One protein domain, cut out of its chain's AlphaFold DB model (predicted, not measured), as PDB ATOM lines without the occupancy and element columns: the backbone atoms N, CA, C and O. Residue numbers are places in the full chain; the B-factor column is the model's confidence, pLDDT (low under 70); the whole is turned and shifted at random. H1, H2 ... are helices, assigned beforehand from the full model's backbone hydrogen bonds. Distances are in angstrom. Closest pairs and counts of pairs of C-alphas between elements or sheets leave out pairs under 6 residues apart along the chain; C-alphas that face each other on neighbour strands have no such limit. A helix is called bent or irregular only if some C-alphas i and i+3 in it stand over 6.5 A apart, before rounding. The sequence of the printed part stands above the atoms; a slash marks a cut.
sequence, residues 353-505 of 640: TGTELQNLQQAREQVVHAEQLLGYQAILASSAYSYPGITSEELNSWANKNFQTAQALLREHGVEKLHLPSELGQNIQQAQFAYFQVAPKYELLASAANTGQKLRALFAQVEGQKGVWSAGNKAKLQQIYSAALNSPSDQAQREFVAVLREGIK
ATOM      1  N   THR A 353     167.972  98.591  66.694       58.69
ATOM      2  CA  THR A 353     167.213  97.558  65.967       58.69
ATOM      3  C   THR A 353     167.904  97.203  64.647       58.69
ATOM      4  O   THR A 353     168.003  98.045  63.757       58.69
ATOM      5  N   GLY A 354     168.348  95.952  64.492       55.66
ATOM      6  CA  GLY A 354     168.824  95.398  63.214       55.66
ATOM      7  C   GLY A 354     170.230  95.852  62.809       55.66
ATOM      8  O   GLY A 354     171.215  95.237  63.205       55.66
ATOM      9  N   THR A 355     170.341  96.930  62.030       47.69
ATOM     10  CA  THR A 355     171.582  97.335  61.328       47.69
ATOM     11  C   THR A 355     172.733  97.788  62.232       47.69
ATOM     12  O   THR A 355     173.851  97.967  61.762       47.69
ATOM     13  N   GLU A 356     172.474  97.984  63.524       59.25
ATOM     14  CA  GLU A 356     173.465  98.412  64.522       59.25
ATOM     15  C   GLU A 356     174.077  97.233  65.303       59.25
ATOM     16  O   GLU A 356     175.001  97.425  66.105       59.25
ATOM     17  N   LEU A 357     173.580  96.011  65.084       65.50
ATOM     18  CA  LEU A 357     174.088  94.801  65.724       65.50
ATOM     19  C   LEU A 357     175.334  94.305  64.989       65.50
ATOM     20  O   LEU A 357     175.349  94.140  63.774       65.50
ATOM     21  N   GLN A 358     176.403  94.073  65.744       62.84
ATOM     22  CA  GLN A 358     177.726  93.768  65.202       62.84
ATOM     23  C   GLN A 358     177.955  92.267  64.990       62.84
ATOM     24  O   GLN A 358     178.898  91.893  64.296       62.84
ATOM     25  N   ASN A 359     177.152  91.396  65.615       68.25
ATOM     26  CA  ASN A 359     177.311  89.943  65.521       68.25
ATOM     27  C   ASN A 359     176.029  89.165  65.889       68.25
ATOM     28  O   ASN A 359     175.076  89.711  66.449       68.25
ATOM     29  N   LEU A 360     176.042  87.856  65.606       66.62
ATOM     30  CA  LEU A 360     174.933  86.931  65.874       66.62
ATOM     31  C   LEU A 360     174.592  86.795  67.366       66.62
ATOM     32  O   LEU A 360     173.430  86.582  67.701       66.62
ATOM     33  N   GLN A 361     175.568  86.945  68.267       65.94
ATOM     34  CA  GLN A 361     175.329  86.882  69.712       65.94
ATOM     35  C   GLN A 361     174.469  88.064  70.182       65.94
ATOM     36  O   GLN A 361     173.512  87.868  70.928       65.94
ATOM     37  N   GLN A 362     174.747  89.274  69.690       70.44
ATOM     38  CA  GLN A 362     173.935  90.457  69.982       70.44
ATOM     39  C   GLN A 362     172.511  90.299  69.428       70.44
ATOM     40  O   GLN A 362     171.543  90.606  70.121       70.44
ATOM     41  N   ALA A 363     172.361  89.755  68.215       72.06
ATOM     42  CA  ALA A 363     171.044  89.453  67.648       72.06
ATOM     43  C   ALA A 363     170.270  88.421  68.482       72.06
ATOM     44  O   ALA A 363     169.088  88.610  68.768       72.06
ATOM     45  N   ARG A 364     170.944  87.360  68.934       76.81
ATOM     46  CA  ARG A 364     170.372  86.342  69.821       76.81
ATOM     47  C   ARG A 364     169.856  86.956  71.124       76.81
ATOM     48  O   ARG A 364     168.723  86.685  71.515       76.81
ATOM     49  N   GLU A 365     170.668  87.780  71.782       75.88
ATOM     50  CA  GLU A 365     170.307  88.446  73.040       75.88
ATOM     51  C   GLU A 365     169.115  89.390  72.865       75.88
ATOM     52  O   GLU A 365     168.186  89.356  73.668       75.88
ATOM     53  N   GLN A 366     169.070  90.154  71.770       84.00
ATOM     54  CA  GLN A 366     167.941  91.032  71.459       84.00
ATOM     55  C   GLN A 366     166.628  90.264  71.252       84.00
ATOM     56  O   GLN A 366     165.590  90.677  71.766       84.00
ATOM     57  N   VAL A 367     166.652  89.113  70.570       83.62
ATOM     58  CA  VAL A 367     165.445  88.276  70.427       83.62
ATOM     59  C   VAL A 367     164.960  87.767  71.790       83.62
ATOM     60  O   VAL A 367     163.759  87.792  72.063       83.62
ATOM     61  N   VAL A 368     165.878  87.343  72.665       81.56
ATOM     62  CA  VAL A 368     165.542  86.869  74.019       81.56
ATOM     63  C   VAL A 368     164.981  88.003  74.884       81.56
ATOM     64  O   VAL A 368     163.947  87.830  75.525       81.56
ATOM     65  N   HIS A 369     165.608  89.181  74.877       88.00
ATOM     66  CA  HIS A 369     165.135  90.336  75.645       88.00
ATOM     67  C   HIS A 369     163.758  90.821  75.168       88.00
ATOM     68  O   HIS A 369     162.907  91.163  75.988       88.00
ATOM     69  N   ALA A 370     163.494  90.788  73.859       90.06
ATOM     70  CA  ALA A 370     162.187  91.138  73.313       90.06
ATOM     71  C   ALA A 370     161.071  90.192  73.795       90.06
ATOM     72  O   ALA A 370     159.989  90.658  74.155       90.06
ATOM     73  N   GLU A 371     161.324  88.878  73.851       87.81
ATOM     74  CA  GLU A 371     160.373  87.893  74.397       87.81
ATOM     75  C   GLU A 371     160.071  88.155  75.878       87.81
ATOM     76  O   GLU A 371     158.909  88.146  76.294       87.81
ATOM     77  N   GLN A 372     161.099  88.485  76.661       88.31
ATOM     78  CA  GLN A 372     160.949  88.822  78.075       88.31
ATOM     79  C   GLN A 372     160.118  90.096  78.276       88.31
ATOM     80  O   GLN A 372     159.187  90.101  79.084       88.31
ATOM     81  N   LEU A 373     160.410  91.164  77.525       92.31
ATOM     82  CA  LEU A 373     159.664  92.424  77.586       92.31
ATOM     83  C   LEU A 373     158.187  92.233  77.204       92.31
ATOM     84  O   LEU A 373     157.309  92.734  77.909       92.31
ATOM     85  N   LEU A 374     157.904  91.451  76.155       89.81
ATOM     86  CA  LEU A 374     156.536  91.058  75.790       89.81
ATOM     87  C   LEU A 374     155.841  90.298  76.927       89.81
ATOM     88  O   LEU A 374     154.666  90.532  77.216       89.81
ATOM     89  N   GLY A 375     156.572  89.428  77.624       87.75
ATOM     90  CA  GLY A 375     156.078  88.739  78.812       87.75
ATOM     91  C   GLY A 375     155.668  89.695  79.937       87.75
ATOM     92  O   GLY A 375     154.587  89.529  80.504       87.75
ATOM     93  N   TYR A 376     156.487  90.704  80.247       88.88
ATOM     94  CA  TYR A 376     156.146  91.721  81.250       88.88
ATOM     95  C   TYR A 376     154.901  92.510  80.865       88.88
ATOM     96  O   TYR A 376     154.019  92.710  81.696       88.88
ATOM     97  N   GLN A 377     154.816  92.924  79.601       87.25
ATOM     98  CA  GLN A 377     153.676  93.669  79.071       87.25
ATOM     99  C   GLN A 377     152.383  92.852  79.188       87.25
ATOM    100  O   GLN A 377     151.361  93.384  79.617       87.25
ATOM    101  N   ALA A 378     152.428  91.548  78.900       81.56
ATOM    102  CA  ALA A 378     151.285  90.651  79.072       81.56
ATOM    103  C   ALA A 378     150.873  90.479  80.549       81.56
ATOM    104  O   ALA A 378     149.680  90.473  80.864       81.56
ATOM    105  N   ILE A 379     151.834  90.365  81.477       81.75
ATOM    106  CA  ILE A 379     151.531  90.286  82.917       81.75
ATOM    107  C   ILE A 379     150.896  91.584  83.398       81.75
ATOM    108  O   ILE A 379     149.832  91.540  84.004       81.75
ATOM    109  N   LEU A 380     151.512  92.724  83.091       79.75
ATOM    110  CA  LEU A 380     151.003  94.031  83.490       79.75
ATOM    111  C   LEU A 380     149.598  94.272  82.922       79.75
ATOM    112  O   LEU A 380     148.713  94.754  83.623       79.75
ATOM    113  N   ALA A 381     149.358  93.858  81.675       74.69
ATOM    114  CA  ALA A 381     148.053  94.014  81.058       74.69
ATOM    115  C   ALA A 381     146.971  93.083  81.641       74.69
ATOM    116  O   ALA A 381     145.786  93.427  81.664       74.69
ATOM    117  N   SER A 382     147.359  91.912  82.152       72.06
ATOM    118  CA  SER A 382     146.426  90.929  82.715       72.06
ATOM    119  C   SER A 382     146.152  91.126  84.211       72.06
ATOM    120  O   SER A 382     145.056  90.772  84.671       72.06
ATOM    121  N   SER A 383     147.088  91.726  84.955       65.44
ATOM    122  CA  SER A 383     147.157  91.682  86.420       65.44
ATOM    123  C   SER A 383     146.123  92.517  87.183       65.44
ATOM    124  O   SER A 383     146.160  92.509  88.402       65.44
ATOM    125  N   ALA A 384     145.149  93.179  86.545       54.22
ATOM    126  CA  ALA A 384     144.160  94.023  87.247       54.22
ATOM    127  C   ALA A 384     144.782  95.143  88.113       54.22
ATOM    128  O   ALA A 384     144.116  95.702  88.982       54.22
ATOM    129  N   TYR A 385     146.047  95.478  87.854       57.97
ATOM    130  CA  TYR A 385     146.788  96.534  88.520       57.97
ATOM    131  C   TYR A 385     147.110  97.626  87.519       57.97
ATOM    132  O   TYR A 385     147.537  97.376  86.393       57.97
ATOM    133  N   SER A 386     146.865  98.849  87.942       54.62
ATOM    134  CA  SER A 386     146.989 100.022  87.113       54.62
ATOM    135  C   SER A 386     148.252 100.768  87.516       54.62
ATOM    136  O   SER A 386     148.295 101.362  88.593       54.62
ATOM    137  N   TYR A 387     149.285 100.709  86.677       62.03
ATOM    138  CA  TYR A 387     150.537 101.406  86.941       62.03
ATOM    139  C   TYR A 387     150.451 102.860  86.447       62.03
ATOM    140  O   TYR A 387     150.264 103.069  85.247       62.03
ATOM    141  N   PRO A 388     150.603 103.877  87.317       57.94
ATOM    142  CA  PRO A 388     150.530 105.278  86.897       57.94
ATOM    143  C   PRO A 388     151.675 105.681  85.958       57.94
ATOM    144  O   PRO A 388     151.515 106.590  85.149       57.94
ATOM    145  N   GLY A 389     152.827 105.007  86.065       65.69
ATOM    146  CA  GLY A 389     154.062 105.383  85.374       65.69
ATOM    147  C   GLY A 389     154.200 104.904  83.926       65.69
ATOM    148  O   GLY A 389     155.143 105.329  83.270       65.69
ATOM    149  N   ILE A 390     153.312 104.030  83.426       72.06
ATOM    150  CA  ILE A 390     153.293 103.601  82.014       72.06
ATOM    151  C   ILE A 390     151.873 103.728  81.469       72.06
ATOM    152  O   ILE A 390     150.957 103.012  81.890       72.06
ATOM    153  N   THR A 391     151.701 104.602  80.483       74.00
ATOM    154  CA  THR A 391     150.426 104.759  79.777       74.00
ATOM    155  C   THR A 391     150.100 103.534  78.917       74.00
ATOM    156  O   THR A 391     150.975 102.765  78.515       74.00
ATOM    157  N   SER A 392     148.817 103.335  78.596       75.56
ATOM    158  CA  SER A 392     148.405 102.291  77.645       75.56
ATOM    159  C   SER A 392     149.017 102.502  76.257       75.56
ATOM    160  O   SER A 392     149.376 101.532  75.595       75.56
ATOM    161  N   GLU A 393     149.174 103.756  75.828       79.25
ATOM    162  CA  GLU A 393     149.812 104.131  74.563       79.25
ATOM    163  C   GLU A 393     151.291 103.726  74.533       79.25
ATOM    164  O   GLU A 393     151.730 103.081  73.578       79.25
ATOM    165  N   GLU A 394     152.045 104.024  75.595       84.25
ATOM    166  CA  GLU A 394     153.444 103.600  75.727       84.25
ATOM    167  C   GLU A 394     153.570 102.078  75.737       84.25
ATOM    168  O   GLU A 394     154.376 101.531  74.984       84.25
ATOM    169  N   LEU A 395     152.737 101.379  76.517       84.38
ATOM    170  CA  LEU A 395     152.783  99.918  76.592       84.38
ATOM    171  C   LEU A 395     152.491  99.266  75.228       84.38
ATOM    172  O   LEU A 395     153.184  98.325  74.840       84.38
ATOM    173  N   ASN A 396     151.514  99.796  74.481       84.50
ATOM    174  CA  ASN A 396     151.173  99.336  73.130       84.50
ATOM    175  C   ASN A 396     152.312  99.601  72.137       84.50
ATOM    176  O   ASN A 396     152.628  98.749  71.303       84.50
ATOM    177  N   SER A 397     152.927 100.781  72.214       89.50
ATOM    178  CA  SER A 397     154.068 101.155  71.377       89.50
ATOM    179  C   SER A 397     155.250 100.212  71.612       89.50
ATOM    180  O   SER A 397     155.790  99.639  70.663       89.50
ATOM    181  N   TRP A 398     155.593  99.961  72.878       91.12
ATOM    182  CA  TRP A 398     156.667  99.047  73.254       91.12
ATOM    183  C   TRP A 398     156.388  97.609  72.817       91.12
ATOM    184  O   TRP A 398     157.263  96.978  72.230       91.12
ATOM    185  N   ALA A 399     155.175  97.092  73.035       88.94
ATOM    186  CA  ALA A 399     154.816  95.732  72.628       88.94
ATOM    187  C   ALA A 399     154.937  95.530  71.111       88.94
ATOM    188  O   ALA A 399     155.510  94.540  70.649       88.94
ATOM    189  N   ASN A 400     154.464  96.498  70.323       89.81
ATOM    190  CA  ASN A 400     154.616  96.467  68.871       89.81
ATOM    191  C   ASN A 400     156.083  96.505  68.445       89.81
ATOM    192  O   ASN A 400     156.502  95.687  67.626       89.81
ATOM    193  N   LYS A 401     156.867  97.420  69.023       91.38
ATOM    194  CA  LYS A 401     158.289  97.567  68.710       91.38
ATOM    195  C   LYS A 401     159.071  96.294  69.034       91.38
ATOM    196  O   LYS A 401     159.774  95.779  68.170       91.38
ATOM    197  N   ASN A 402     158.906  95.745  70.237       91.81
ATOM    198  CA  ASN A 402     159.624  94.547  70.684       91.81
ATOM    199  C   ASN A 402     159.314  93.347  69.783       91.81
ATOM    200  O   ASN A 402     160.224  92.632  69.357       91.81
ATOM    201  N   PHE A 403     158.041  93.163  69.422       91.19
ATOM    202  CA  PHE A 403     157.640  92.121  68.484       91.19
ATOM    203  C   PHE A 403     158.252  92.307  67.092       91.19
ATOM    204  O   PHE A 403     158.775  91.351  66.519       91.19
ATOM    205  N   GLN A 404     158.203  93.525  66.544       90.44
ATOM    206  CA  GLN A 404     158.762  93.825  65.224       90.44
ATOM    207  C   GLN A 404     160.272  93.580  65.185       90.44
ATOM    208  O   GLN A 404     160.749  92.931  64.255       90.44
ATOM    209  N   THR A 405     161.007  94.016  66.214       89.19
ATOM    210  CA  THR A 405     162.448  93.761  66.346       89.19
ATOM    211  C   THR A 405     162.746  92.266  66.371       89.19
ATOM    212  O   THR A 405     163.565  91.786  65.587       89.19
ATOM    213  N   ALA A 406     162.046  91.500  67.215       89.00
ATOM    214  CA  ALA A 406     162.262  90.061  67.314       89.00
ATOM    215  C   ALA A 406     161.946  89.339  65.994       89.00
ATOM    216  O   ALA A 406     162.718  88.490  65.549       89.00
ATOM    217  N   GLN A 407     160.843  89.702  65.328       89.00
ATOM    218  CA  GLN A 407     160.493  89.131  64.029       89.00
ATOM    219  C   GLN A 407     161.513  89.468  62.943       89.00
ATOM    220  O   GLN A 407     161.813  88.599  62.128       89.00
ATOM    221  N   ALA A 408     162.033  90.695  62.909       88.06
ATOM    222  CA  ALA A 408     163.043  91.091  61.935       88.06
ATOM    223  C   ALA A 408     164.309  90.233  62.076       88.06
ATOM    224  O   ALA A 408     164.728  89.606  61.105       88.06
ATOM    225  N   LEU A 409     164.837  90.099  63.298       85.50
ATOM    226  CA  LEU A 409     166.047  89.315  63.576       85.50
ATOM    227  C   LEU A 409     165.855  87.815  63.318       85.50
ATOM    228  O   LEU A 409     166.734  87.153  62.766       85.50
ATOM    229  N   LEU A 410     164.686  87.271  63.671       84.56
ATOM    230  CA  LEU A 410     164.356  85.874  63.386       84.56
ATOM    231  C   LEU A 410     164.199  85.605  61.886       84.56
ATOM    232  O   LEU A 410     164.579  84.528  61.434       84.56
ATOM    233  N   ARG A 411     163.665  86.554  61.106       86.12
ATOM    234  CA  ARG A 411     163.577  86.434  59.641       86.12
ATOM    235  C   ARG A 411     164.947  86.536  58.977       86.12
ATOM    236  O   ARG A 411     165.191  85.828  58.008       86.12
ATOM    237  N   GLU A 412     165.813  87.408  59.481       85.44
ATOM    238  CA  GLU A 412     167.143  87.643  58.917       85.44
ATOM    239  C   GLU A 412     168.105  86.476  59.180       85.44
ATOM    240  O   GLU A 412     168.783  86.004  58.266       85.44
ATOM    241  N   HIS A 413     168.157  85.984  60.421       79.25
ATOM    242  CA  HIS A 413     169.152  84.989  60.825       79.25
ATOM    243  C   HIS A 413     168.576  83.576  60.993       79.25
ATOM    244  O   HIS A 413     169.287  82.602  60.754       79.25
ATOM    245  N   GLY A 414     167.299  83.439  61.351       73.56
ATOM    246  CA  GLY A 414     166.683  82.154  61.695       73.56
ATOM    247  C   GLY A 414     167.030  81.669  63.110       73.56
ATOM    248  O   GLY A 414     168.092  81.970  63.653       73.56
ATOM    249  N   VAL A 415     166.132  80.880  63.716       69.19
ATOM    250  CA  VAL A 415     166.310  80.334  65.082       69.19
ATOM    251  C   VAL A 415     167.532  79.419  65.204       69.19
ATOM    252  O   VAL A 415     168.220  79.451  66.222       69.19
ATOM    253  N   GLU A 416     167.837  78.654  64.153       62.78
ATOM    254  CA  GLU A 416     168.950  77.699  64.134       62.78
ATOM    255  C   GLU A 416     170.307  78.405  64.197       62.78
ATOM    256  O   GLU A 416     171.127  78.076  65.050       62.78
ATOM    257  N   LYS A 417     170.527  79.431  63.359       61.50
ATOM    258  CA  LYS A 417     171.795  80.185  63.346       61.50
ATOM    259  C   LYS A 417     172.009  81.010  64.611       61.50
ATOM    260  O   LYS A 417     173.144  81.314  64.956       61.50
ATOM    261  N   LEU A 418     170.927  81.390  65.287       57.09
ATOM    262  CA  LEU A 418     170.990  82.089  66.568       57.09
ATOM    263  C   LEU A 418     171.097  81.126  67.761       57.09
ATOM    264  O   LEU A 418     171.151  81.589  68.898       57.09
ATOM    265  N   HIS A 419     171.115  79.805  67.540       61.19
ATOM    266  CA  HIS A 419     171.104  78.793  68.603       61.19
ATOM    267  C   HIS A 419     169.994  79.049  69.639       61.19
ATOM    268  O   HIS A 419     170.212  79.018  70.856       61.19
ATOM    269  N   LEU A 420     168.799  79.377  69.139       59.72
ATOM    270  CA  LEU A 420     167.601  79.621  69.936       59.72
ATOM    271  C   LEU A 420     166.678  78.394  69.889       59.72
ATOM    272  O   LEU A 420     166.659  77.686  68.880       59.72
ATOM    273  N   PRO A 421     165.886  78.135  70.947       65.00
ATOM    274  CA  PRO A 421     164.880  77.077  70.917       65.00
ATOM    275  C   PRO A 421     163.920  77.271  69.740       65.00
ATOM    276  O   PRO A 421     163.459  78.387  69.490       65.00
ATOM    277  N   SER A 422     163.571  76.185  69.050       68.44
ATOM    278  CA  SER A 422     162.648  76.211  67.902       68.44
ATOM    279  C   SER A 422     161.275  76.798  68.257       68.44
ATOM    280  O   SER A 422     160.631  77.443  67.431       68.44
ATOM    281  N   GLU A 423     160.857  76.638  69.510       73.62
ATOM    282  CA  GLU A 423     159.603  77.148  70.072       73.62
ATOM    283  C   GLU A 423     159.603  78.672  70.279       73.62
ATOM    284  O   GLU A 423     158.540  79.275  70.404       73.62
ATOM    285  N   LEU A 424     160.765  79.339  70.285       72.81
ATOM    286  CA  LEU A 424     160.859  80.756  70.658       72.81
ATOM    287  C   LEU A 424     160.070  81.672  69.714       72.81
ATOM    288  O   LEU A 424     159.419  82.613  70.163       72.81
ATOM    289  N   GLY A 425     160.071  81.368  68.413       73.56
ATOM    290  CA  GLY A 425     159.263  82.106  67.440       73.56
ATOM    291  C   GLY A 425     157.761  82.012  67.734       73.56
ATOM    292  O   GLY A 425     157.048  83.008  67.603       73.56
ATOM    293  N   GLN A 426     157.290  80.848  68.192       78.69
ATOM    294  CA  GLN A 426     155.902  80.660  68.625       78.69
ATOM    295  C   GLN A 426     155.638  81.374  69.954       78.69
ATOM    296  O   GLN A 426     154.615  82.041  70.079       78.69
ATOM    297  N   ASN A 427     156.570  81.317  70.910       75.00
ATOM    298  CA  ASN A 427     156.445  82.000  72.200       75.00
ATOM    299  C   ASN A 427     156.308  83.520  72.034       75.00
ATOM    300  O   ASN A 427     155.467  84.128  72.689       75.00
ATOM    301  N   ILE A 428     157.065  84.132  71.116       81.75
ATOM    302  CA  ILE A 428     156.960  85.568  70.804       81.75
ATOM    303  C   ILE A 428     155.574  85.911  70.243       81.75
ATOM    304  O   ILE A 428     154.961  86.895  70.662       81.75
ATOM    305  N   GLN A 429     155.047  85.091  69.328       81.38
ATOM    306  CA  GLN A 429     153.695  85.278  68.788       81.38
ATOM    307  C   GLN A 429     152.622  85.098  69.867       81.38
ATOM    308  O   GLN A 429     151.697  85.902  69.952       81.38
ATOM    309  N   GLN A 430     152.756  84.080  70.718       79.38
ATOM    310  CA  GLN A 430     151.837  83.828  71.827       79.38
ATOM    311  C   GLN A 430     151.869  84.953  72.862       79.38
ATOM    312  O   GLN A 430     150.812  85.369  73.322       79.38
ATOM    313  N   ALA A 431     153.048  85.475  73.207       74.19
ATOM    314  CA  ALA A 431     153.194  86.583  74.146       74.19
ATOM    315  C   ALA A 431     152.551  87.866  73.603       74.19
ATOM    316  O   ALA A 431     151.805  88.533  74.321       74.19
ATOM    317  N   GLN A 432     152.766  88.170  72.320       81.38
ATOM    318  CA  GLN A 432     152.124  89.310  71.666       81.38
ATOM    319  C   GLN A 432     150.599  89.139  71.600       81.38
ATOM    320  O   GLN A 432     149.848  90.064  71.909       81.38
ATOM    321  N   PHE A 433     150.127  87.949  71.232       78.62
ATOM    322  CA  PHE A 433     148.703  87.647  71.188       78.62
ATOM    323  C   PHE A 433     148.057  87.760  72.574       78.62
ATOM    324  O   PHE A 433     147.032  88.425  72.718       78.62
ATOM    325  N   ALA A 434     148.682  87.173  73.598       72.31
ATOM    326  CA  ALA A 434     148.230  87.263  74.980       72.31
ATOM    327  C   ALA A 434     148.132  88.723  75.429       72.31
ATOM    328  O   ALA A 434     147.103  89.109  75.976       72.31
ATOM    329  N   TYR A 435     149.143  89.547  75.132       78.25
ATOM    330  CA  TYR A 435     149.097  90.984  75.391       78.25
ATOM    331  C   TYR A 435     147.885  91.650  74.727       78.25
ATOM    332  O   TYR A 435     147.094  92.283  75.419       78.25
ATOM    333  N   PHE A 436     147.681  91.473  73.419       78.31
ATOM    334  CA  PHE A 436     146.578  92.135  72.712       78.31
ATOM    335  C   PHE A 436     145.190  91.692  73.170       78.31
ATOM    336  O   PHE A 436     144.259  92.495  73.139       78.31
ATOM    337  N   GLN A 437     145.039  90.453  73.642       77.56
ATOM    338  CA  GLN A 437     143.781  90.012  74.240       77.56
ATOM    339  C   GLN A 437     143.430  90.790  75.513       77.56
ATOM    340  O   GLN A 437     142.253  91.039  75.771       77.56
ATOM    341  N   VAL A 438     144.431  91.174  76.310       70.31
ATOM    342  CA  VAL A 438     144.223  91.871  77.589       70.31
ATOM    343  C   VAL A 438     144.526  93.371  77.536       70.31
ATOM    344  O   VAL A 438     144.200  94.084  78.482       70.31
ATOM    345  N   ALA A 439     145.075  93.888  76.436       74.00
ATOM    346  CA  ALA A 439     145.399  95.304  76.268       74.00
ATOM    347  C   ALA A 439     144.198  96.247  76.503       74.00
ATOM    348  O   ALA A 439     144.373  97.224  77.233       74.00
ATOM    349  N   PRO A 440     142.964  95.950  76.035       74.50
ATOM    350  CA  PRO A 440     141.798  96.781  76.356       74.50
ATOM    351  C   PRO A 440     141.486  96.822  77.860       74.50
ATOM    352  O   PRO A 440     141.074  97.848  78.397       74.50
ATOM    353  N   LYS A 441     141.713  95.709  78.571       68.62
ATOM    354  CA  LYS A 441     141.546  95.638  80.029       68.62
ATOM    355  C   LYS A 441     142.587  96.514  80.729       68.62
ATOM    356  O   LYS A 441     142.235  97.234  81.662       68.62
ATOM    357  N   TYR A 442     143.836  96.485  80.264       70.38
ATOM    358  CA  TYR A 442     144.886  97.371  80.766       70.38
ATOM    359  C   TYR A 442     144.574  98.840  80.512       70.38
ATOM    360  O   TYR A 442     144.783  99.657  81.394       70.38
ATOM    361  N   GLU A 443     144.047  99.193  79.342       73.25
ATOM    362  CA  GLU A 443     143.667 100.570  79.031       73.25
ATOM    363  C   GLU A 443     142.606 101.099  80.004       73.25
ATOM    364  O   GLU A 443     142.757 102.193  80.553       73.25
ATOM    365  N   LEU A 444     141.582 100.291  80.294       68.44
ATOM    366  CA  LEU A 444     140.569 100.618  81.296       68.44
ATOM    367  C   LEU A 444     141.193 100.793  82.687       68.44
ATOM    368  O   LEU A 444     140.941 101.798  83.348       68.44
ATOM    369  N   LEU A 445     142.052  99.860  83.101       66.69
ATOM    370  CA  LEU A 445     142.764  99.892  84.382       66.69
ATOM    371  C   LEU A 445     143.704 101.094  84.508       66.69
ATOM    372  O   LEU A 445     143.623 101.835  85.477       66.69
ATOM    373  N   ALA A 446     144.587 101.319  83.542       68.12
ATOM    374  CA  ALA A 446     145.538 102.427  83.525       68.12
ATOM    375  C   ALA A 446     144.820 103.781  83.450       68.12
ATOM    376  O   ALA A 446     145.262 104.764  84.053       68.12
ATOM    377  N   SER A 447     143.684 103.851  82.747       68.25
ATOM    378  CA  SER A 447     142.827 105.035  82.788       68.25
ATOM    379  C   SER A 447     142.224 105.240  84.179       68.25
ATOM    380  O   SER A 447     142.225 106.368  84.669       68.25
ATOM    381  N   ALA A 448     141.804 104.152  84.831       67.44
ATOM    382  CA  ALA A 448     141.273 104.146  86.185       67.44
ATOM    383  C   ALA A 448     142.328 104.546  87.249       67.44
ATOM    384  O   ALA A 448     142.016 105.405  88.071       67.44
ATOM    385  N   ALA A 449     143.578 104.054  87.191       64.81
ATOM    386  CA  ALA A 449     144.705 104.499  88.052       64.81
ATOM    387  C   ALA A 449     144.897 106.004  88.035       64.81
ATOM    388  O   ALA A 449     145.205 106.636  89.032       64.81
ATOM    389  N   ASN A 450     144.825 106.566  86.834       71.94
ATOM    390  CA  ASN A 450     145.189 107.950  86.613       71.94
ATOM    391  C   ASN A 450     143.983 108.874  86.780       71.94
ATOM    392  O   ASN A 450     144.075 110.058  86.463       71.94
ATOM    393  N   THR A 451     142.854 108.356  87.275       78.69
ATOM    394  CA  THR A 451     141.611 109.107  87.453       78.69
ATOM    395  C   THR A 451     141.844 110.358  88.291       78.69
ATOM    396  O   THR A 451     141.488 111.451  87.851       78.69
ATOM    397  N   GLY A 452     142.502 110.230  89.450       79.12
ATOM    398  CA  GLY A 452     142.775 111.374  90.320       79.12
ATOM    399  C   GLY A 452     143.667 112.426  89.649       79.12
ATOM    400  O   GLY A 452     143.337 113.612  89.631       79.12
ATOM    401  N   GLN A 453     144.777 112.007  89.035       82.06
ATOM    402  CA  GLN A 453     145.710 112.920  88.361       82.06
ATOM    403  C   GLN A 453     145.079 113.604  87.139       82.06
ATOM    404  O   GLN A 453     145.197 114.821  86.993       82.06
ATOM    405  N   LYS A 454     144.377 112.849  86.284       83.69
ATOM    406  CA  LYS A 454     143.667 113.382  85.110       83.69
ATOM    407  C   LYS A 454     142.588 114.374  85.526       83.69
ATOM    408  O   LYS A 454     142.433 115.401  84.869       83.69
ATOM    409  N   LEU A 455     141.870 114.096  86.618       88.50
ATOM    410  CA  LEU A 455     140.845 114.996  87.138       88.50
ATOM    411  C   LEU A 455     141.455 116.307  87.652       88.50
ATOM    412  O   LEU A 455     140.991 117.375  87.257       88.50
ATOM    413  N   ARG A 456     142.540 116.243  88.439       88.69
ATOM    414  CA  ARG A 456     143.273 117.442  88.893       88.69
ATOM    415  C   ARG A 456     143.805 118.265  87.718       88.69
ATOM    416  O   ARG A 456     143.614 119.478  87.685       88.69
ATOM    417  N   ALA A 457     144.421 117.615  86.730       87.75
ATOM    418  CA  ALA A 457     144.935 118.286  85.537       87.75
ATOM    419  C   ALA A 457     143.815 118.943  84.712       87.75
ATOM    420  O   ALA A 457     143.979 120.064  84.232       87.75
ATOM    421  N   LEU A 458     142.663 118.278  84.578       90.44
ATOM    422  CA  LEU A 458     141.499 118.838  83.895       90.44
ATOM    423  C   LEU A 458     140.947 120.061  84.634       90.44
ATOM    424  O   LEU A 458     140.650 121.065  83.991       90.44
ATOM    425  N   PHE A 459     140.829 120.007  85.963       92.25
ATOM    426  CA  PHE A 459     140.379 121.159  86.747       92.25
ATOM    427  C   PHE A 459     141.346 122.338  86.639       92.25
ATOM    428  O   PHE A 459     140.897 123.435  86.317       92.25
ATOM    429  N   ALA A 460     142.657 122.106  86.749       87.31
ATOM    430  CA  ALA A 460     143.666 123.142  86.524       87.31
ATOM    431  C   ALA A 460     143.583 123.740  85.104       87.31
ATOM    432  O   ALA A 460     143.687 124.954  84.920       87.31
ATOM    433  N   GLN A 461     143.336 122.905  84.085       89.56
ATOM    434  CA  GLN A 461     143.139 123.364  82.708       89.56
ATOM    435  C   GLN A 461     141.900 124.268  82.582       89.56
ATOM    436  O   GLN A 461     141.958 125.308  81.925       89.56
ATOM    437  N   VAL A 462     140.777 123.880  83.191       88.25
ATOM    438  CA  VAL A 462     139.524 124.649  83.151       88.25
ATOM    439  C   VAL A 462     139.654 125.960  83.930       88.25
ATOM    440  O   VAL A 462     139.181 126.995  83.459       88.25
ATOM    441  N   GLU A 463     140.335 125.959  85.073       84.38
ATOM    442  CA  GLU A 463     140.656 127.175  85.830       84.38
ATOM    443  C   GLU A 463     141.528 128.141  85.027       84.38
ATOM    444  O   GLU A 463     141.203 129.326  84.935       84.38
ATOM    445  N   GLY A 464     142.563 127.637  84.344       81.62
ATOM    446  CA  GLY A 464     143.374 128.431  83.413       81.62
ATOM    447  C   GLY A 464     142.557 129.046  82.266       81.62
ATOM    448  O   GLY A 464     142.920 130.089  81.725       81.62
ATOM    449  N   GLN A 465     141.406 128.452  81.941       83.75
ATOM    450  CA  GLN A 465     140.420 128.957  80.978       83.75
ATOM    451  C   GLN A 465     139.291 129.767  81.644       83.75
ATOM    452  O   GLN A 465     138.201 129.884  81.084       83.75
ATOM    453  N   LYS A 466     139.530 130.336  82.834       79.19
ATOM    454  CA  LYS A 466     138.562 131.131  83.616       79.19
ATOM    455  C   LYS A 466     137.250 130.389  83.919       79.19
ATOM    456  O   LYS A 466     136.191 131.009  83.995       79.19
ATOM    457  N   GLY A 467     137.295 129.067  84.071       73.00
ATOM    458  CA  GLY A 467     136.118 128.251  84.382       73.00
ATOM    459  C   GLY A 467     135.250 127.882  83.172       73.00
ATOM    460  O   GLY A 467     134.141 127.378  83.349       73.00
ATOM    461  N   VAL A 468     135.712 128.124  81.939       79.81
ATOM    462  CA  VAL A 468     134.934 127.818  80.729       79.81
ATOM    463  C   VAL A 468     134.982 126.320  80.401       79.81
ATOM    464  O   VAL A 468     136.019 125.754  80.049       79.81
ATOM    465  N   TRP A 469     133.816 125.675  80.434       85.06
ATOM    466  CA  TRP A 469     133.654 124.269  80.058       85.06
ATOM    467  C   TRP A 469     133.408 124.096  78.557       85.06
ATOM    468  O   TRP A 469     132.262 124.064  78.098       85.06
ATOM    469  N   SER A 470     134.489 123.932  77.792       88.12
ATOM    470  CA  SER A 470     134.419 123.554  76.374       88.12
ATOM    471  C   SER A 470     133.817 122.153  76.173       88.12
ATOM    472  O   SER A 470     133.849 121.312  77.075       88.12
ATOM    473  N   ALA A 471     133.307 121.868  74.968       86.75
ATOM    474  CA  ALA A 471     132.820 120.531  74.610       86.75
ATOM    475  C   ALA A 471     133.903 119.450  74.805       86.75
ATOM    476  O   ALA A 471     133.614 118.378  75.331       86.75
ATOM    477  N   GLY A 472     135.161 119.769  74.477       86.56
ATOM    478  CA  GLY A 472     136.304 118.884  74.711       86.56
ATOM    479  C   GLY A 472     136.565 118.619  76.197       86.56
ATOM    480  O   GLY A 472     136.774 117.473  76.581       86.56
ATOM    481  N   ASN A 473     136.491 119.641  77.058       86.94
ATOM    482  CA  ASN A 473     136.680 119.467  78.505       86.94
ATOM    483  C   ASN A 473     135.543 118.643  79.132       86.94
ATOM    484  O   ASN A 473     135.800 117.802  79.990       86.94
ATOM    485  N   LYS A 474     134.297 118.831  78.672       88.25
ATOM    486  CA  LYS A 474     133.146 118.015  79.101       88.25
ATOM    487  C   LYS A 474     133.307 116.550  78.692       88.25
ATOM    488  O   LYS A 474     133.098 115.668  79.519       88.25
ATOM    489  N   ALA A 475     133.742 116.295  77.456       86.69
ATOM    490  CA  ALA A 475     134.032 114.942  76.984       86.69
ATOM    491  C   ALA A 475     135.151 114.281  77.811       86.69
ATOM    492  O   ALA A 475     134.996 113.140  78.239       86.69
ATOM    493  N   LYS A 476     136.231 115.013  78.122       85.25
ATOM    494  CA  LYS A 476     137.301 114.530  79.014       85.25
ATOM    495  C   LYS A 476     136.786 114.199  80.417       85.25
ATOM    496  O   LYS A 476     137.127 113.147  80.946       85.25
ATOM    497  N   LEU A 477     135.945 115.050  81.012       88.81
ATOM    498  CA  LEU A 477     135.349 114.781  82.327       88.81
ATOM    499  C   LEU A 477     134.496 113.504  82.303       88.81
ATOM    500  O   LEU A 477     134.617 112.665  83.193       88.81
ATOM    501  N   GLN A 478     133.678 113.331  81.263       87.50
ATOM    502  CA  GLN A 478     132.851 112.138  81.082       87.50
ATOM    503  C   GLN A 478     133.700 110.873  80.900       87.50
ATOM    504  O   GLN A 478     133.358 109.829  81.454       87.50
ATOM    505  N   GLN A 479     134.819 110.958  80.177       83.31
ATOM    506  CA  GLN A 479     135.775 109.856  80.040       83.31
ATOM    507  C   GLN A 479     136.410 109.478  81.384       83.31
ATOM    508  O   GLN A 479     136.439 108.298  81.722       83.31
ATOM    509  N   ILE A 480     136.867 110.461  82.170       82.88
ATOM    510  CA  ILE A 480     137.455 110.228  83.502       82.88
ATOM    511  C   ILE A 480     136.425 109.579  84.438       82.88
ATOM    512  O   ILE A 480     136.726 108.591  85.100       82.88
ATOM    513  N   TYR A 481     135.191 110.089  84.453       85.44
ATOM    514  CA  TYR A 481     134.110 109.518  85.256       85.44
ATOM    515  C   TYR A 481     133.761 108.083  84.832       85.44
ATOM    516  O   TYR A 481     133.621 107.197  85.673       85.44
ATOM    517  N   SER A 482     133.686 107.827  83.523       82.06
ATOM    518  CA  SER A 482     133.417 106.487  82.989       82.06
ATOM    519  C   SER A 482     134.546 105.506  83.319       82.06
ATOM    520  O   SER A 482     134.271 104.347  83.614       82.06
ATOM    521  N   ALA A 483     135.806 105.953  83.309       76.31
ATOM    522  CA  ALA A 483     136.948 105.139  83.719       76.31
ATOM    523  C   ALA A 483     136.898 104.790  85.215       76.31
ATOM    524  O   ALA A 483     137.174 103.652  85.585       76.31
ATOM    525  N   ALA A 484     136.478 105.733  86.066       80.38
ATOM    526  CA  ALA A 484     136.281 105.483  87.492       80.38
ATOM    527  C   ALA A 484     135.155 104.462  87.750       80.38
ATOM    528  O   ALA A 484     135.324 103.553  88.560       80.38
ATOM    529  N   LEU A 485     134.024 104.586  87.044       81.19
ATOM    530  CA  LEU A 485     132.878 103.677  87.174       81.19
ATOM    531  C   LEU A 485     133.171 102.265  86.663       81.19
ATOM    532  O   LEU A 485     132.819 101.294  87.325       81.19
ATOM    533  N   ASN A 486     133.812 102.156  85.499       72.06
ATOM    534  CA  ASN A 486     134.107 100.875  84.854       72.06
ATOM    535  C   ASN A 486     135.415 100.242  85.357       72.06
ATOM    536  O   ASN A 486     135.866  99.235  84.807       72.06
ATOM    537  N   SER A 487     136.039 100.833  86.377       68.81
ATOM    538  CA  SER A 487     137.214 100.270  87.027       68.81
ATOM    539  C   SER A 487     136.863  98.913  87.651       68.81
ATOM    540  O   SER A 487     135.900  98.827  88.412       68.81
ATOM    541  N   PRO A 488     137.656  97.855  87.415       59.62
ATOM    542  CA  PRO A 488     137.467  96.572  88.085       59.62
ATOM    543  C   PRO A 488     137.885  96.585  89.569       59.62
ATOM    544  O   PRO A 488     137.800  95.551  90.227       59.62
ATOM    545  N   SER A 489     138.339  97.727  90.102       61.16
ATOM    546  CA  SER A 489     138.608  97.941  91.529       61.16
ATOM    547  C   SER A 489     138.046  99.279  92.032       61.16
ATOM    548  O   SER A 489     137.992 100.267  91.294       61.16
ATOM    549  N   ASP A 490     137.725  99.350  93.329       67.81
ATOM    550  CA  ASP A 490     137.208 100.564  93.988       67.81
ATOM    551  C   ASP A 490     138.251 101.690  94.129       67.81
ATOM    552  O   ASP A 490     137.955 102.760  94.664       67.81
ATOM    553  N   GLN A 491     139.508 101.460  93.739       68.19
ATOM    554  CA  GLN A 491     140.583 102.437  93.928       68.19
ATOM    555  C   GLN A 491     140.334 103.714  93.116       68.19
ATOM    556  O   GLN A 491     140.388 104.809  93.671       68.19
ATOM    557  N   ALA A 492     139.978 103.582  91.839       70.44
ATOM    558  CA  ALA A 492     139.730 104.726  90.964       70.44
ATOM    559  C   ALA A 492     138.539 105.577  91.425       70.44
ATOM    560  O   ALA A 492     138.587 106.804  91.371       70.44
ATOM    561  N   GLN A 493     137.489 104.932  91.944       78.38
ATOM    562  CA  GLN A 493     136.350 105.629  92.542       78.38
ATOM    563  C   GLN A 493     136.768 106.390  93.803       78.38
ATOM    564  O   GLN A 493     136.404 107.553  93.971       78.38
ATOM    565  N   ARG A 494     137.578 105.766  94.670       78.31
ATOM    566  CA  ARG A 494     138.113 106.415  95.875       78.31
ATOM    567  C   ARG A 494     138.979 107.624  95.540       78.31
ATOM    568  O   ARG A 494     138.811 108.659  96.173       78.31
ATOM    569  N   GLU A 495     139.852 107.523  94.545       77.31
ATOM    570  CA  GLU A 495     140.692 108.639  94.098       77.31
ATOM    571  C   GLU A 495     139.877 109.760  93.448       77.31
ATOM    572  O   GLU A 495     140.108 110.931  93.749       77.31
ATOM    573  N   PHE A 496     138.882 109.423  92.619       84.50
ATOM    574  CA  PHE A 496     137.949 110.402  92.055       84.50
ATOM    575  C   PHE A 496     137.259 111.197  93.170       84.50
ATOM    576  O   PHE A 496     137.289 112.426  93.178       84.50
ATOM    577  N   VAL A 497     136.693 110.494  94.157       85.00
ATOM    578  CA  VAL A 497     136.030 111.111  95.314       85.00
ATOM    579  C   VAL A 497     137.018 111.898  96.177       85.00
ATOM    580  O   VAL A 497     136.657 112.960  96.677       85.00
ATOM    581  N   ALA A 498     138.255 111.426  96.347       84.00
ATOM    582  CA  ALA A 498     139.284 112.133  97.105       84.00
ATOM    583  C   ALA A 498     139.603 113.500  96.485       84.00
ATOM    584  O   ALA A 498     139.595 114.493  97.204       84.00
ATOM    585  N   VAL A 499     139.771 113.578  95.160       86.50
ATOM    586  CA  VAL A 499     139.983 114.858  94.457       86.50
ATOM    587  C   VAL A 499     138.780 115.792  94.613       86.50
ATOM    588  O   VAL A 499     138.957 116.988  94.831       86.50
ATOM    589  N   LEU A 500     137.551 115.262  94.552       88.50
ATOM    590  CA  LEU A 500     136.357 116.077  94.796       88.50
ATOM    591  C   LEU A 500     136.302 116.610  96.236       88.50
ATOM    592  O   LEU A 500     135.902 117.751  96.447       88.50
ATOM    593  N   ARG A 501     136.715 115.804  97.221       85.38
ATOM    594  CA  ARG A 501     136.769 116.199  98.638       85.38
ATOM    595  C   ARG A 501     137.870 117.218  98.923       85.38
ATOM    596  O   ARG A 501     137.622 118.143  99.682       85.38
ATOM    597  N   GLU A 502     139.048 117.076  98.311       86.38
ATOM    598  CA  GLU A 502     140.156 118.045  98.409       86.38
ATOM    599  C   GLU A 502     139.730 119.452  97.969       86.38
ATOM    600  O   GLU A 502     140.217 120.448  98.503       86.38
ATOM    601  N   GLY A 503     138.804 119.529  97.012       84.31
ATOM    602  CA  GLY A 503     138.252 120.782  96.515       84.31
ATOM    603  C   GLY A 503     137.217 121.455  97.420       84.31
ATOM    604  O   GLY A 503     136.745 122.539  97.083       84.31
ATOM    605  N   ILE A 504     136.839 120.838  98.543       88.00
ATOM    606  CA  ILE A 504     135.927 121.429  99.525       88.00
ATOM    607  C   ILE A 504     136.719 121.825 100.767       88.00
ATOM    608  O   ILE A 504     137.228 120.971 101.492       88.00
ATOM    609  N   LYS A 505     136.782 123.126 101.056       87.88
ATOM    610  CA  LYS A 505     137.373 123.636 102.301       87.88
ATOM    611  C   LYS A 505     136.280 124.067 103.262       87.88
ATOM    612  O   LYS A 505     135.309 124.699 102.858       87.88
TER     613      LYS A 505
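AT A GLANCE: This is residues 353 to 505 of the 640 residues of an uncharacterized protein of bacterium (Candidatus Blackallbacteria) CG17_big_fil_post_rev_8_21_14_2_50_48_46 (UniProt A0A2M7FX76). Two helical lobes stand end to end: a three-helix bundle of H1, H2 and the arm H3a, and a smaller triangle of H4, H5 and H6, with the arm H3b of the bent helix H3 joining them. The printed part has 153 residues, with six named helices, H1 to H6 in chain order, and no named strand: all helix. It is loose, a rod spanning 67 by 29 by 24 A, with a radius of gyration of the C-alphas of 20.7 A.

HOW THE PARTS SIT: H1, residues 360 to 382, H2, residues 392 to 417, and H3a, residues 424 to 437, form an up-and-down bundle, each running against the one before. H1 and H2 are a hairpin; their closest C-alphas, Val 367 and Ala 406, are 4.8 A apart. H2 is irregular, with C-alphas 412 and 415 9.6 A apart. H3, residues 424 to 449, was assigned as one helix by its hydrogen bonds but is bent: C-alphas 437 and 440 are 7.4 A apart, and H3a and H3b, residues 440 to 449, stand at a steep tilt of 59 degrees. H3b touches residues 480 to 484 alone of H5, residues 471 to 485, about perpendicular at 81 degrees; the closest C-alphas, Ala 448 and Ala 483, are 5.1 A apart. H4, residues 451 to 464, and H5 are a hairpin, closest at the C-alphas of Thr 451 and Ile 480, 5.8 A. H6, residues 491 to 502, touches H4, closest at the C-alphas of Gly 452 and Glu 495, 5.1 A. H1 is apart from H4, H5 and H6. Every O i to N i+4 pair is within hydrogen-bond range in H1, H3a, H3b, H4, H5 and H6; in H2, 19 of 22 are.

IN THESE COORDINATES: H1 begins at C-alpha 360 (174.933, 86.931, 65.874) and measures 33.4 A; H2 measures 35.2 A. H6 ends at C-alpha 502 (140.156, 118.045, 98.409).

THE WHOLE: The C-alphas farthest apart, of Lys 417 and Lys 505, are 67.8 A apart. The printed part has no cut, and no link is long. Mean pLDDT of the printed part is 77.9; residues 353 to 361 are among those under 70.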